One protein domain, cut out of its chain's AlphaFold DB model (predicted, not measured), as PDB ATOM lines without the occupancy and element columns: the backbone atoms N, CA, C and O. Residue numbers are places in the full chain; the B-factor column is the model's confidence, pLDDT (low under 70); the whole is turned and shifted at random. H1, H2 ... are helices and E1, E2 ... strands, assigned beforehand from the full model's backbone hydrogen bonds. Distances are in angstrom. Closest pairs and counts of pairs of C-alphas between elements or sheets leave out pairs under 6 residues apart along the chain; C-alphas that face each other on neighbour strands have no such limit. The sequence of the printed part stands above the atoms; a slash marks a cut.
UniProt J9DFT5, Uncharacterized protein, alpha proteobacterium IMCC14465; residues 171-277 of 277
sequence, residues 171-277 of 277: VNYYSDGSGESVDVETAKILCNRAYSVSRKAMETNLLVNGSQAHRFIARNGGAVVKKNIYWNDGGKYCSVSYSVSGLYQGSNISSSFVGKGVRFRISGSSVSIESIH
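This is residues 171 to 277 of the 277 residues of an uncharacterized protein of alpha proteobacterium IMCC14465 (UniProt J9DFT5). A long ribbon of three antiparallel strands, E2, E3 and E4, makes the longest axis, and at a sharp bend in E4 the sheet folds back on itself into a folded sheet, two leaves that face each other, with E1 and E5 facing E3 and E2. H1 sits in the curl of the sheet at one end, and the hairpin of H2 and H3 packs over one face farther along. The 107 residues printed hold three named helices and five named strands in the order H1 E1 H2 H3 E2 E3 E4 E5; the mixed sheet runs E1 E5 E4 E3 E2. The class is mixed, helices and strands; the whole is compact, with a radius of gyration of the C-alphas of 14.4 A, yet elongated in outline, spanning 47 by 28 by 21 A.

Residues 171 to 172 pair antiparallel with residues 263 to 264 of E4, residues 251 to 267. The strongly twisted sheet curls round H1, residues 184 to 193; the closest C-alphas of H1 and E3, residues 237 to 248, are those of Cys 191 and Cys 238, 5.6 A apart. Edge strand E1, residues 194 to 197, is parallel to E5, residues 270 to 276, with N 273 and O 196 within hydrogen-bond range at 2.9 A. H2, residues 199 to 209, is on the sheet; its closest C-alphas to E5 are those of Ala 201 and Ser 275, 4.4 A apart. H2 and H3, residues 212 to 219, touch as a helical hairpin, opposite ways at a shallow tilt of 10 degrees, closest at the C-alphas of Leu 206 and Arg 215, 6.0 A. H3 is on the same face as H2, at a height over the sheet of 7.7 A, and runs across the strands, at 78 degrees to E3 on the local plane. H1 is apart from H2 and H3. E2, residues 223 to 232, the other edge strand, begins a meander, each strand the antiparallel neighbour of the one before: E2 E3 E4 E5. N 225 and O 243 are 2.9 A apart, N 257 and O 242 2.8 A, and N 272 and O 265 2.9 A. E4 bends by 83 degrees at residue 262, pairing with E3 over residues 251 to 261 and with E5 over 261 to 267. Every O i to N i+4 pair is within hydrogen-bond range in H1 and H3; in H2 6 of 7 are.

H1 begins at C-alpha 184, (326.570, 448.750, 447.141), and is 14.2 A long; H2 measures 15.2 A. E2 measures 26.2 A, E3 32.7 A and E4 39.4 A, ending at C-alpha 267, (320.966, 464.857, 435.993). E5 is 17.9 A long and ends at C-alpha 276, (326.725, 448.145, 430.403).

The two C-alphas farthest apart are those of Asp 183 and Gly 250, 46.8 A. The printed part has no cut, and the links between named elements are tight. Residues 171 to 183 hold no named element. The mean pLDDT of the printed part is 90.4, and no printed residue is under 70.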
ATOM      1  N   VAL A 171     328.728 458.469 437.935       94.31
ATOM      2  CA  VAL A 171     329.280 457.622 438.990       94.31
ATOM      3  C   VAL A 171     329.385 456.191 438.486       94.31
ATOM      4  O   VAL A 171     328.559 455.740 437.684       94.31
ATOM      5  N   ASN A 172     330.414 455.477 438.931       95.00
ATOM      6  CA  ASN A 172     330.628 454.087 438.553       95.00
ATOM      7  C   ASN A 172     330.292 453.162 439.718       95.00
ATOM      8  O   ASN A 172     330.432 453.534 440.881       95.00
ATOM      9  N   TYR A 173     329.868 451.951 439.383       94.31
ATOM     10  CA  TYR A 173     329.768 450.851 440.320       94.31
ATOM     11  C   TYR A 173     330.319 449.586 439.679       94.31
ATOM     12  O   TYR A 173     329.812 449.126 438.650       94.31
ATOM     13  N   TYR A 174     331.321 449.007 440.328       86.25
ATOM     14  CA  TYR A 174     331.905 447.738 439.933       86.25
ATOM     15  C   TYR A 174     331.778 446.756 441.096       86.25
ATOM     16  O   TYR A 174     332.258 447.007 442.197       86.25
ATOM     17  N   SER A 175     331.112 445.623 440.860       79.12
ATOM     18  CA  SER A 175     330.853 444.626 441.910       79.12
ATOM     19  C   SER A 175     332.124 443.965 442.454       79.12
ATOM     20  O   SER A 175     332.077 443.324 443.496       79.12
ATOM     21  N   ASP A 176     333.237 444.075 441.729       79.00
ATOM     22  CA  ASP A 176     334.559 443.578 442.116       79.00
ATOM     23  C   ASP A 176     335.388 444.608 442.907       79.00
ATOM     24  O   ASP A 176     336.518 444.314 443.290       79.00
ATOM     25  N   GLY A 177     334.841 445.803 443.161       71.31
ATOM     26  CA  GLY A 177     335.524 446.874 443.887       71.31
ATOM     27  C   GLY A 177     336.648 447.548 443.098       71.31
ATOM     28  O   GLY A 177     337.479 448.230 443.694       71.31
ATOM     29  N   SER A 178     336.709 447.359 441.778       73.69
ATOM     30  CA  SER A 178     337.712 448.020 440.945       73.69
ATOM     31  C   SER A 178     337.413 449.516 440.746       73.69
ATOM     32  O   SER A 178     336.272 449.925 440.537       73.69
ATOM     33  N   GLY A 179     338.464 450.345 440.777       75.75
ATOM     34  CA  GLY A 179     338.386 451.788 440.511       75.75
ATOM     35  C   GLY A 179     337.645 452.613 441.573       75.75
ATOM     36  O   GLY A 179     337.359 452.150 442.673       75.75
ATOM     37  N   GLU A 180     337.340 453.869 441.238       79.75
ATOM     38  CA  GLU A 180     336.475 454.724 442.060       79.75
ATOM     39  C   GLU A 180     335.010 454.302 441.865       79.75
ATOM     40  O   GLU A 180     334.385 454.598 440.839       79.75
ATOM     41  N   SER A 181     334.483 453.567 442.845       88.94
ATOM     42  CA  SER A 181     333.129 453.010 442.853       88.94
ATOM     43  C   SER A 181     332.321 453.583 444.012       88.94
ATOM     44  O   SER A 181     332.828 453.712 445.125       88.94
ATOM     45  N   VAL A 182     331.036 453.855 443.777       92.69
ATOM     46  CA  VAL A 182     330.085 454.043 444.882       92.69
ATOM     47  C   VAL A 182     329.896 452.728 445.644       92.69
ATOM     48  O   VAL A 182     330.183 451.647 445.120       92.69
ATOM     49  N   ASP A 183     329.404 452.807 446.877       92.81
ATOM     50  CA  ASP A 183     329.077 451.621 447.662       92.81
ATOM     51  C   ASP A 183     327.840 450.883 447.109       92.81
ATOM     52  O   ASP A 183     327.079 451.385 446.274       92.81
ATOM     53  N   VAL A 184     327.632 449.659 447.596       93.12
ATOM     54  CA  VAL A 184     326.570 448.750 447.141       93.12
ATOM     55  C   VAL A 184     325.164 449.312 447.396       93.12
ATOM     56  O   VAL A 184     324.271 449.113 446.571       93.12
ATOM     57  N   GLU A 185     324.942 450.000 448.520       93.19
ATOM     58  CA  GLU A 185     323.637 450.577 448.868       93.19
ATOM     59  C   GLU A 185     323.322 451.750 447.936       93.19
ATOM     60  O   GLU A 185     322.246 451.794 447.334       93.19
ATOM     61  N   THR A 186     324.303 452.624 447.701       94.56
ATOM     62  CA  THR A 186     324.194 453.713 446.725       94.56
ATOM     63  C   THR A 186     323.946 453.181 445.310       94.56
ATOM     64  O   THR A 186     323.032 453.643 444.622       94.56
ATOM     65  N   ALA A 187     324.680 452.154 444.873       94.94
ATOM     66  CA  ALA A 187     324.477 451.530 443.566       94.94
ATOM     67  C   ALA A 187     323.077 450.915 443.411       94.94
ATOM     68  O   ALA A 187     322.449 451.049 442.355       94.94
ATOM     69  N   LYS A 188     322.553 450.281 444.467       95.81
ATOM     70  CA  LYS A 188     321.188 449.741 444.497       95.81
ATOM     71  C   LYS A 188     320.146 450.845 444.322       95.81
ATOM     72  O   LYS A 188     319.216 450.679 443.530       95.81
ATOM     73  N   ILE A 189     320.312 451.977 445.006       94.75
ATOM     74  CA  ILE A 189     319.425 453.144 444.874       94.75
ATOM     75  C   ILE A 189     319.452 453.679 443.439       94.75
ATOM     76  O   ILE A 189     318.395 453.869 442.834       94.75
ATOM     77  N   LEU A 190     320.644 453.870 442.871       95.25
ATOM     78  CA  LEU A 190     320.809 454.358 441.501       95.25
ATOM     79  C   LEU A 190     320.188 453.405 440.476       95.25
ATOM     80  O   LEU A 190     319.478 453.853 439.578       95.25
ATOM     81  N   CYS A 191     320.383 452.095 440.639       95.56
ATOM     82  CA  CYS A 191     319.780 451.085 439.777       95.56
ATOM     83  C   CYS A 191     318.249 451.128 439.813       95.56
ATOM     84  O   CYS A 191     317.606 451.151 438.767       95.56
ATOM     85  N   ASN A 192     317.661 451.202 441.009       93.44
ATOM     86  CA  ASN A 192     316.206 451.247 441.174       93.44
ATOM     87  C   ASN A 192     315.587 452.560 440.667       93.44
ATOM     88  O   ASN A 192     314.406 452.591 440.325       93.44
ATOM     89  N   ARG A 193     316.370 453.643 440.608       91.62
ATOM     90  CA  ARG A 193     315.958 454.934 440.036       91.62
ATOM     91  C   ARG A 193     316.221 455.060 438.544       91.62
ATOM     92  O   ARG A 193     315.676 455.966 437.910       91.62
ATOM     93  N   ALA A 194     317.054 454.194 437.979       93.31
ATOM     94  CA  ALA A 194     317.395 454.259 436.575       93.31
ATOM     95  C   ALA A 194     316.156 453.975 435.717       93.31
ATOM     96  O   ALA A 194     315.653 452.856 435.653       93.31
ATOM     97  N   TYR A 195     315.661 454.999 435.024       85.00
ATOM     98  CA  TYR A 195     314.478 454.872 434.164       85.00
ATOM     99  C   TYR A 195     314.852 454.527 432.718       85.00
ATOM    100  O   TYR A 195     314.039 453.977 431.962       85.00
ATOM    101  N   SER A 196     316.085 454.839 432.319       90.00
ATOM    102  CA  SER A 196     316.576 454.688 430.956       90.00
ATOM    103  C   SER A 196     318.002 454.152 430.915       90.00
ATOM    104  O   SER A 196     318.770 454.242 431.873       90.00
ATOM    105  N   VAL A 197     318.335 453.579 429.766       93.06
ATOM    106  CA  VAL A 197     319.662 453.080 429.418       93.06
ATOM    107  C   VAL A 197     320.030 453.755 428.111       93.06
ATOM    108  O   VAL A 197     319.220 453.784 427.181       93.06
ATOM    109  N   SER A 198     321.230 454.319 428.033       91.69
ATOM    110  CA  SER A 198     321.673 454.980 426.811       91.69
ATOM    111  C   SER A 198     321.814 453.967 425.669       91.69
ATOM    112  O   SER A 198     322.258 452.832 425.867       91.69
ATOM    113  N   ARG A 199     321.475 454.382 424.443       88.38
ATOM    114  CA  ARG A 199     321.663 453.539 423.251       88.38
ATOM    115  C   ARG A 199     323.120 453.091 423.105       88.38
ATOM    116  O   ARG A 199     323.374 451.918 422.855       88.38
ATOM    117  N   LYS A 200     324.061 454.000 423.380       88.69
ATOM    118  CA  LYS A 200     325.505 453.733 423.376       88.69
ATOM    119  C   LYS A 200     325.906 452.615 424.346       88.69
ATOM    120  O   LYS A 200     326.760 451.801 424.003       88.69
ATOM    121  N   ALA A 201     325.295 452.552 425.531       91.50
ATOM    122  CA  ALA A 201     325.550 451.482 426.498       91.50
ATOM    123  C   ALA A 201     325.160 450.111 425.929       91.50
ATOM    124  O   ALA A 201     325.943 449.166 425.985       91.50
ATOM    125  N   MET A 202     323.966 450.028 425.334       91.00
ATOM    126  CA  MET A 202     323.465 448.800 424.711       91.00
ATOM    127  C   MET A 202     324.325 448.405 423.507       91.00
ATOM    128  O   MET A 202     324.745 447.260 423.396       91.00
ATOM    129  N   GLU A 203     324.672 449.362 422.646       87.69
ATOM    130  CA  GLU A 203     325.558 449.129 421.501       87.69
ATOM    131  C   GLU A 203     326.935 448.612 421.921       87.69
ATOM    132  O   GLU A 203     327.456 447.696 421.292       87.69
ATOM    133  N   THR A 204     327.507 449.157 422.996       86.88
ATOM    134  CA  THR A 204     328.823 448.748 423.506       86.88
ATOM    135  C   THR A 204     328.780 447.326 424.064       86.88
ATOM    136  O   THR A 204     329.650 446.521 423.738       86.88
ATOM    137  N   ASN A 205     327.736 446.969 424.816       89.94
ATOM    138  CA  ASN A 205     327.541 445.597 425.292       89.94
ATOM    139  C   ASN A 205     327.357 444.604 424.124       89.94
ATOM    140  O   ASN A 205     327.891 443.496 424.172       89.94
ATOM    141  N   LEU A 206     326.707 445.014 423.026       89.44
ATOM    142  CA  LEU A 206     326.628 444.208 421.799       89.44
ATOM    143  C   LEU A 206     327.976 444.035 421.092       89.44
ATOM    144  O   LEU A 206     328.135 443.060 420.362       89.44
ATOM    145  N   LEU A 207     328.946 444.940 421.261       84.94
ATOM    146  CA  LEU A 207     330.278 444.749 420.669       84.94
ATOM    147  C   LEU A 207     330.987 443.529 421.251       84.94
ATOM    148  O   LEU A 207     331.689 442.843 420.504       84.94
ATOM    149  N   VAL A 208     330.755 443.273 422.539       83.38
ATOM    150  CA  VAL A 208     331.348 442.175 423.307       83.38
ATOM    151  C   VAL A 208     330.516 440.898 423.176       83.38
ATOM    152  O   VAL A 208     331.061 439.843 422.875       83.38
ATOM    153  N   ASN A 209     329.195 440.997 423.349       83.12
ATOM    154  CA  ASN A 209     328.311 439.834 423.503       83.12
ATOM    155  C   ASN A 209     327.420 439.554 422.277       83.12
ATOM    156  O   ASN A 209     326.724 438.541 422.223       83.12
ATOM    157  N   GLY A 210     327.384 440.461 421.299       82.62
ATOM    158  CA  GLY A 210     326.500 440.382 420.139       82.62
ATOM    159  C   GLY A 210     327.164 439.768 418.906       82.62
ATOM    160  O   GLY A 210     328.333 440.010 418.603       82.62
ATOM    161  N   SER A 211     326.383 439.024 418.117       87.31
ATOM    162  CA  SER A 211     326.832 438.566 416.796       87.31
ATOM    163  C   SER A 211     327.026 439.740 415.819       87.31
ATOM    164  O   SER A 211     326.553 440.858 416.042       87.31
ATOM    165  N   GLN A 212     327.704 439.496 414.691       88.50
ATOM    166  CA  GLN A 212     327.892 440.505 413.637       88.50
ATOM    167  C   GLN A 212     326.565 441.121 413.164       88.50
ATOM    168  O   GLN A 212     326.494 442.337 412.990       88.50
ATOM    169  N   ALA A 213     325.511 440.312 413.047       86.75
ATOM    170  CA  ALA A 213     324.187 440.774 412.649       86.75
ATOM    171  C   ALA A 213     323.590 441.785 413.644       86.75
ATOM    172  O   ALA A 213     323.144 442.856 413.245       86.75
ATOM    173  N   HIS A 214     323.651 441.508 414.949       89.50
ATOM    174  CA  HIS A 214     323.131 442.418 415.978       89.50
ATOM    175  C   HIS A 214     323.910 443.733 416.043       89.50
ATOM    176  O   HIS A 214     323.314 444.802 416.167       89.50
ATOM    177  N   ARG A 215     325.241 443.661 415.906       88.38
ATOM    178  CA  ARG A 215     326.114 444.845 415.850       88.38
ATOM    179  C   ARG A 215     325.798 445.712 414.631       88.38
ATOM    180  O   ARG A 215     325.752 446.934 414.755       88.38
ATOM    181  N   PHE A 216     325.546 445.091 413.478       88.38
ATOM    182  CA  PHE A 216     325.108 445.796 412.274       88.38
ATOM    183  C   PHE A 216     323.750 446.469 412.485       88.38
ATOM    184  O   PHE A 216     323.622 447.662 412.224       88.38
ATOM    185  N   ILE A 217     322.756 445.731 412.987       88.00
ATOM    186  CA  ILE A 217     321.396 446.239 413.204       88.00
ATOM    187  C   ILE A 217     321.414 447.434 414.161       88.00
ATOM    188  O   ILE A 217     320.840 448.475 413.851       88.00
ATOM    189  N   ALA A 218     322.113 447.327 415.293       86.06
ATOM    190  CA  ALA A 218     322.157 448.398 416.282       86.06
ATOM    191  C   ALA A 218     322.790 449.690 415.725       86.06
ATOM    192  O   ALA A 218     322.277 450.774 415.995       86.06
ATOM    193  N   ARG A 219     323.836 449.579 414.891       85.56
ATOM    194  CA  ARG A 219     324.515 450.731 414.269       85.56
ATOM    195  C   ARG A 219     323.738 451.360 413.110       85.56
ATOM    196  O   ARG A 219     323.818 452.566 412.920       85.56
ATOM    197  N   ASN A 220     322.986 450.568 412.345       86.50
ATOM    198  CA  ASN A 220     322.338 451.012 411.102       86.50
ATOM    199  C   ASN A 220     320.834 451.290 411.272       86.50
ATOM    200  O   ASN A 220     320.032 450.977 410.398       86.50
ATOM    201  N   GLY A 221     320.437 451.867 412.409       79.50
ATOM    202  CA  GLY A 221     319.059 452.329 412.618       79.50
ATOM    203  C   GLY A 221     318.048 451.245 413.006       79.50
ATOM    204  O   GLY A 221     316.854 451.526 413.062       79.50
ATOM    205  N   GLY A 222     318.498 450.032 413.340       86.44
ATOM    206  CA  GLY A 222     317.649 449.012 413.950       86.44
ATOM    207  C   GLY A 222     317.066 449.452 415.294       86.44
ATOM    208  O   GLY A 222     317.588 450.354 415.969       86.44
ATOM    209  N   ALA A 223     315.979 448.799 415.697       88.19
ATOM    210  CA  ALA A 223     315.322 449.060 416.966       88.19
ATOM    211  C   ALA A 223     316.138 448.448 418.110       88.19
ATOM    212  O   ALA A 223     316.435 447.255 418.113       88.19
ATOM    213  N   VAL A 224     316.482 449.274 419.099       87.56
ATOM    214  CA  VAL A 224     317.131 448.848 420.342       87.56
ATOM    215  C   VAL A 224     316.261 449.332 421.494       87.56
ATOM    216  O   VAL A 224     316.110 450.535 421.696       87.56
ATOM    217  N   VAL A 225     315.647 448.396 422.215       88.06
ATOM    218  CA  VAL A 225     314.580 448.694 423.179       88.06
ATOM    219  C   VAL A 225     314.925 448.106 424.541       88.06
ATOM    220  O   VAL A 225     315.110 446.897 424.675       88.06
ATOM    221  N   LYS A 226     314.974 448.960 425.569       89.62
ATOM    222  CA  LYS A 226     315.085 448.542 426.974       89.62
ATOM    223  C   LYS A 226     313.871 447.693 427.357       89.62
ATOM    224  O   LYS A 226     312.738 448.128 427.163       89.62
ATOM    225  N   LYS A 227     314.109 446.540 427.983       90.00
ATOM    226  CA  LYS A 227     313.068 445.683 428.562       90.00
ATOM    227  C   LYS A 227     312.914 445.912 430.058       90.00
ATOM    228  O   LYS A 227     311.841 446.308 430.496       90.00
ATOM    229  N   ASN A 228     313.973 445.699 430.835       93.88
ATOM    230  CA  ASN A 228     313.910 445.803 432.290       93.88
ATOM    231  C   ASN A 228     315.229 446.311 432.883       93.88
ATOM    232  O   ASN A 228     316.297 446.087 432.315       93.88
ATOM    233  N   ILE A 229     315.140 446.974 434.034       95.25
ATOM    234  CA  ILE A 229     316.276 447.335 434.885       95.25
ATOM    235  C   ILE A 229     315.908 446.899 436.295       95.25
ATOM    236  O   ILE A 229     314.840 447.260 436.787       95.25
ATOM    237  N   TYR A 230     316.759 446.107 436.936       95.38
ATOM    238  CA  TYR A 230     316.526 445.691 438.313       95.38
ATOM    239  C   TYR A 230     317.835 445.396 439.029       95.38
ATOM    240  O   TYR A 230     318.819 444.960 438.431       95.38
ATOM    241  N   TRP A 231     317.836 445.597 440.340       96.31
ATOM    242  CA  TRP A 231     318.955 445.205 441.177       96.31
ATOM    243  C   TRP A 231     318.940 443.697 441.455       96.31
ATOM    244  O   TRP A 231     317.931 443.152 441.901       96.31
ATOM    245  N   ASN A 232     320.062 443.016 441.220       95.12
ATOM    246  CA  ASN A 232     320.254 441.621 441.601       95.12
ATOM    247  C   ASN A 232     320.947 441.552 442.970       95.12
ATOM    248  O   ASN A 232     322.147 441.804 443.079       95.12
ATOM    249  N   ASP A 233     320.201 441.171 444.009       93.31
ATOM    250  CA  ASP A 233     320.731 441.078 445.375       93.31
ATOM    251  C   ASP A 233     321.718 439.921 445.590       93.31
ATOM    252  O   ASP A 233     322.560 440.028 446.481       93.31
ATOM    253  N   GLY A 234     321.650 438.849 444.795       91.62
ATOM    254  CA  GLY A 234     322.569 437.710 444.901       91.62
ATOM    255  C   GLY A 234     323.952 438.020 444.331       91.62
ATOM    256  O   GLY A 234     324.961 437.670 444.931       91.62
ATOM    257  N   GLY A 235     323.999 438.726 443.199       88.81
ATOM    258  CA  GLY A 235     325.252 439.127 442.553       88.81
ATOM    259  C   GLY A 235     325.717 440.548 442.872       88.81
ATOM    260  O   GLY A 235     326.776 440.944 442.394       88.81
ATOM    261  N   LYS A 236     324.923 441.323 443.620       93.62
ATOM    262  CA  LYS A 236     325.165 442.742 443.929       93.62
ATOM    263  C   LYS A 236     325.474 443.563 442.674       93.62
ATOM    264  O   LYS A 236     326.505 444.221 442.605       93.62
ATOM    265  N   TYR A 237     324.612 443.512 441.660       94.19
ATOM    266  CA  TYR A 237     324.778 444.308 440.438       94.19
ATOM    267  C   TYR A 237     323.443 444.789 439.872       94.19
ATOM    268  O   TYR A 237     322.393 444.193 440.116       94.19
ATOM    269  N   CYS A 238     323.492 445.850 439.065       95.75
ATOM    270  CA  CYS A 238     322.336 446.333 438.324       95.75
ATOM    271  C   CYS A 238     322.180 445.548 437.019       95.75
ATOM    272  O   CYS A 238     323.024 445.642 436.133       95.75
ATOM    273  N   SER A 239     321.129 444.746 436.900       95.44
ATOM    274  CA  SER A 239     320.824 443.972 435.698       95.44
ATOM    275  C   SER A 239     320.030 444.823 434.714       95.44
ATOM    276  O   SER A 239     319.015 445.420 435.081       95.44
ATOM    277  N   VAL A 240     320.474 444.860 433.462       96.00
ATOM    278  CA  VAL A 240     319.796 445.556 432.370       96.00
ATOM    279  C   VAL A 240     319.479 444.564 431.271       96.00
ATOM    280  O   VAL A 240     320.388 443.984 430.682       96.00
ATOM    281  N   SER A 241     318.199 444.412 430.946       94.50
ATOM    282  CA  SER A 241     317.759 443.634 429.794       94.50
ATOM    283  C   SER A 241     317.227 444.535 428.689       94.50
ATOM    284  O   SER A 241     316.538 445.531 428.932       94.50
ATOM    285  N   TYR A 242     317.540 444.184 427.449       93.88
ATOM    286  CA  TYR A 242     317.122 444.918 426.260       93.88
ATOM    287  C   TYR A 242     316.973 443.970 425.069       93.88
ATOM    288  O   TYR A 242     317.388 442.813 425.120       93.88
ATOM    289  N   SER A 243     316.336 444.431 424.000       93.25
ATOM    290  CA  SER A 243     316.232 443.691 422.743       93.25
ATOM    291  C   SER A 243     316.681 444.520 421.561       93.25
ATOM    292  O   SER A 243     316.521 445.740 421.552       93.25
ATOM    293  N   VAL A 244     317.198 443.824 420.557       93.25
ATOM    294  CA  VAL A 244     317.624 444.386 419.280       93.25
ATOM    295  C   VAL A 244     316.824 443.709 418.186       93.25
ATOM    296  O   VAL A 244     316.773 442.479 418.157       93.25
ATOM    297  N   SER A 245     316.227 444.491 417.290       93.88
ATOM    298  CA  SER A 245     315.541 443.966 416.115       93.88
ATOM    299  C   SER A 245     315.740 444.829 414.872       93.88
ATOM    300  O   SER A 245     315.874 446.053 414.945       93.88
ATOM    301  N   GLY A 246     315.783 444.182 413.709       93.25
ATOM    302  CA  GLY A 246     315.906 444.851 412.417       93.25
ATOM    303  C   GLY A 246     316.265 443.902 411.279       93.25
ATOM    304  O   GLY A 246     316.377 442.690 411.471       93.25
ATOM    305  N   LEU A 247     316.446 444.471 410.089       91.62
ATOM    306  CA  LEU A 247     316.824 443.740 408.884       91.62
ATOM    307  C   LEU A 247     318.344 443.564 408.797       91.62
ATOM    308  O   LEU A 247     319.107 444.517 408.953       91.62
ATOM    309  N   TYR A 248     318.779 442.349 408.478       90.94
ATOM    310  CA  TYR A 248     320.162 442.019 408.157       90.94
ATOM    311  C   TYR A 248     320.180 441.044 406.982       90.94
ATOM    312  O   TYR A 248     319.577 439.976 407.057       90.94
ATOM    313  N   GLN A 249     320.841 441.424 405.884       91.69
ATOM    314  CA  GLN A 249     320.956 440.597 404.671       91.69
ATOM    315  C   GLN A 249     319.600 440.048 404.174       91.69
ATOM    316  O   GLN A 249     319.467 438.877 403.838       91.69
ATOM    317  N   GLY A 250     318.565 440.896 404.178       89.56
ATOM    318  CA  GLY A 250     317.215 440.533 403.725       89.56
ATOM    319  C   GLY A 250     316.371 439.742 404.732       89.56
ATOM    320  O   GLY A 250     315.208 439.476 404.453       89.56
ATOM    321  N   SER A 251     316.909 439.406 405.908       90.38
ATOM    322  CA  SER A 251     316.192 438.670 406.957       90.38
ATOM    323  C   SER A 251     315.913 439.544 408.177       90.38
ATOM    324  O   SER A 251     316.762 440.330 408.599       90.38
ATOM    325  N   ASN A 252     314.729 439.390 408.773       92.00
ATOM    326  CA  ASN A 252     314.397 440.024 410.047       92.00
ATOM    327  C   ASN A 252     315.013 439.231 411.198       92.00
ATOM    328  O   ASN A 252     314.736 438.045 411.360       92.00
ATOM    329  N   ILE A 253     315.813 439.901 412.020       92.50
ATOM    330  CA  ILE A 253     316.448 439.316 413.199       92.50
ATOM    331  C   ILE A 253     315.933 440.047 414.432       92.50
ATOM    332  O   ILE A 253     315.767 441.266 414.421       92.50
ATOM    333  N   SER A 254     315.680 439.295 415.502       92.38
ATOM    334  CA  SER A 254     315.304 439.823 416.810       92.38
ATOM    335  C   SER A 254     315.934 438.970 417.903       92.38
ATOM    336  O   SER A 254     315.877 437.743 417.844       92.38
ATOM    337  N   SER A 255     316.561 439.595 418.895       92.69
ATOM    338  CA  SER A 255     317.154 438.892 420.039       92.69
ATOM    339  C   SER A 255     317.158 439.758 421.289       92.69
ATOM    340  O   SER A 255     317.068 440.985 421.224       92.69
ATOM    341  N   SER A 256     317.231 439.097 422.445       93.56
ATOM    342  CA  SER A 256     317.296 439.750 423.754       93.56
ATOM    343  C   SER A 256     318.672 439.567 424.368       93.56
ATOM    344  O   SER A 256     319.280 438.511 424.233       93.56
ATOM    345  N   PHE A 257     319.120 440.597 425.068       93.75
ATOM    346  CA  PHE A 257     320.424 440.674 425.696       93.75
ATOM    347  C   PHE A 257     320.256 441.112 427.143       93.75
ATOM    348  O   PHE A 257     319.292 441.801 427.498       93.75
ATOM    349  N   VAL A 258     321.208 440.700 427.971       93.12
ATOM    350  CA  VAL A 258     321.320 441.112 429.366       93.12
ATOM    351  C   VAL A 258     322.758 441.545 429.595       93.12
ATOM    352  O   VAL A 258     323.681 440.877 429.136       93.12
ATOM    353  N   GLY A 259     322.947 442.644 430.312       92.44
ATOM    354  CA  GLY A 259     324.260 443.048 430.791       92.44
ATOM    355  C   GLY A 259     324.176 443.750 432.138       92.44
ATOM    356  O   GLY A 259     323.086 444.003 432.663       92.44
ATOM    357  N   LYS A 260     325.337 444.046 432.717       93.56
ATOM    358  CA  LYS A 260     325.465 444.677 434.030       93.56
ATOM    359  C   LYS A 260     325.662 446.180 433.865       93.56
ATOM    360  O   LYS A 260     326.635 446.611 433.258       93.56
ATOM    361  N   GLY A 261     324.753 446.991 434.398       93.69
ATOM    362  CA  GLY A 261     324.911 448.444 434.445       93.69
ATOM    363  C   GLY A 261     326.043 448.829 435.396       93.69
ATOM    364  O   GLY A 261     325.949 448.549 436.590       93.69
ATOM    365  N   VAL A 262     327.095 449.457 434.865       92.62
ATOM    366  CA  VAL A 262     328.323 449.795 435.620       92.62
ATOM    367  C   VAL A 262     328.577 451.294 435.744       92.62
ATOM    368  O   VAL A 262     329.329 451.720 436.613       92.62
ATOM    369  N   ARG A 263     327.956 452.121 434.893       94.75
ATOM    370  CA  ARG A 263     328.066 453.584 434.964       94.75
ATOM    371  C   ARG A 263     326.690 454.217 434.942       94.75
ATOM    372  O   ARG A 263     325.907 453.956 434.026       94.75
ATOM    373  N   PHE A 264     326.438 455.084 435.911       95.44
ATOM    374  CA  PHE A 264     325.200 455.830 436.066       95.44
ATOM    375  C   PHE A 264     325.458 457.304 435.791       95.44
ATOM    376  O   PHE A 264     326.441 457.864 436.267       95.44
ATOM    377  N   ARG A 265     324.559 457.934 435.045       95.38
ATOM    378  CA  ARG A 265     324.527 459.377 434.834       95.38
ATOM    379  C   ARG A 265     323.379 459.978 435.628       95.38
ATOM    380  O   ARG A 265     322.237 459.537 435.479       95.38
ATOM    381  N   ILE A 266     323.700 460.992 436.420       94.56
ATOM    382  CA  ILE A 266     322.783 461.736 437.279       94.56
ATOM    383  C   ILE A 266     322.600 463.133 436.684       94.56
ATOM    384  O   ILE A 266     323.574 463.830 436.388       94.56
ATOM    385  N   SER A 267     321.347 463.527 436.472       91.12
ATOM    386  CA  SER A 267     320.966 464.857 435.993       91.12
ATOM    387  C   SER A 267     319.723 465.321 436.750       91.12
ATOM    388  O   SER A 267     318.614 464.847 436.507       91.12
ATOM    389  N   GLY A 268     319.913 466.204 437.728       85.62
ATOM    390  CA  GLY A 268     318.893 466.540 438.714       85.62
ATOM    391  C   GLY A 268     318.472 465.295 439.497       85.62
ATOM    392  O   GLY A 268     319.305 464.570 440.028       85.62
ATOM    393  N   SER A 269     317.170 465.014 439.526       80.94
ATOM    394  CA  SER A 269     316.611 463.801 440.142       80.94
ATOM    395  C   SER A 269     316.641 462.569 439.228       80.94
ATOM    396  O   SER A 269     316.243 461.479 439.643       80.94
ATOM    397  N   SER A 270     317.049 462.729 437.968       88.81
ATOM    398  CA  SER A 270     316.980 461.689 436.945       88.81
ATOM    399  C   SER A 270     318.264 460.866 436.907       88.81
ATOM    400  O   SER A 270     319.360 461.407 436.769       88.81
ATOM    401  N   VAL A 271     318.116 459.539 436.970       93.94
ATOM    402  CA  VAL A 271     319.222 458.578 436.867       93.94
ATOM    403  C   VAL A 271     319.069 457.758 435.588       93.94
ATOM    404  O   VAL A 271     317.984 457.272 435.268       93.94
ATOM    405  N   SER A 272     320.155 457.587 434.842       94.88
ATOM    406  CA  SER A 272     320.196 456.745 433.640       94.88
ATOM    407  C   SER A 272     321.466 455.904 433.606       94.88
ATOM    408  O   SER A 272     322.476 456.277 434.197       94.88
ATOM    409  N   ILE A 273     321.428 454.766 432.918       96.00
ATOM    410  CA  ILE A 273     322.597 453.892 432.765       96.00
ATOM    411  C   ILE A 273     323.348 454.289 431.495       96.00
ATOM    412  O   ILE A 273     322.819 454.216 430.383       96.00
ATOM    413  N   GLU A 274     324.599 454.706 431.657       94.75
ATOM    414  CA  GLU A 274     325.463 455.167 430.572       94.75
ATOM    415  C   GLU A 274     326.381 454.065 430.030       94.75
ATOM    416  O   GLU A 274     326.782 454.130 428.869       94.75
ATOM    417  N   SER A 275     326.670 453.030 430.824       92.75
ATOM    418  CA  SER A 275     327.487 451.892 430.392       92.75
ATOM    419  C   SER A 275     326.960 450.568 430.931       92.75
ATOM    420  O   SER A 275     326.510 450.489 432.078       92.75
ATOM    421  N   ILE A 276     327.053 449.535 430.092       92.44
ATOM    422  CA  ILE A 276     326.725 448.145 430.403       92.44
ATOM    423  C   ILE A 276     327.945 447.282 430.069       92.44
ATOM    424  O   ILE A 276     328.489 447.412 428.971       92.44
ATOM    425  N   HIS A 277     328.338 446.400 430.986       85.94
ATOM    426  CA  HIS A 277     329.335 445.348 430.765       85.94
ATOM    427  C   HIS A 277     328.655 443.991 430.573       85.94
ATOM    428  O   HIS A 277     327.737 443.656 431.359       85.94
TER     429      HIS A 277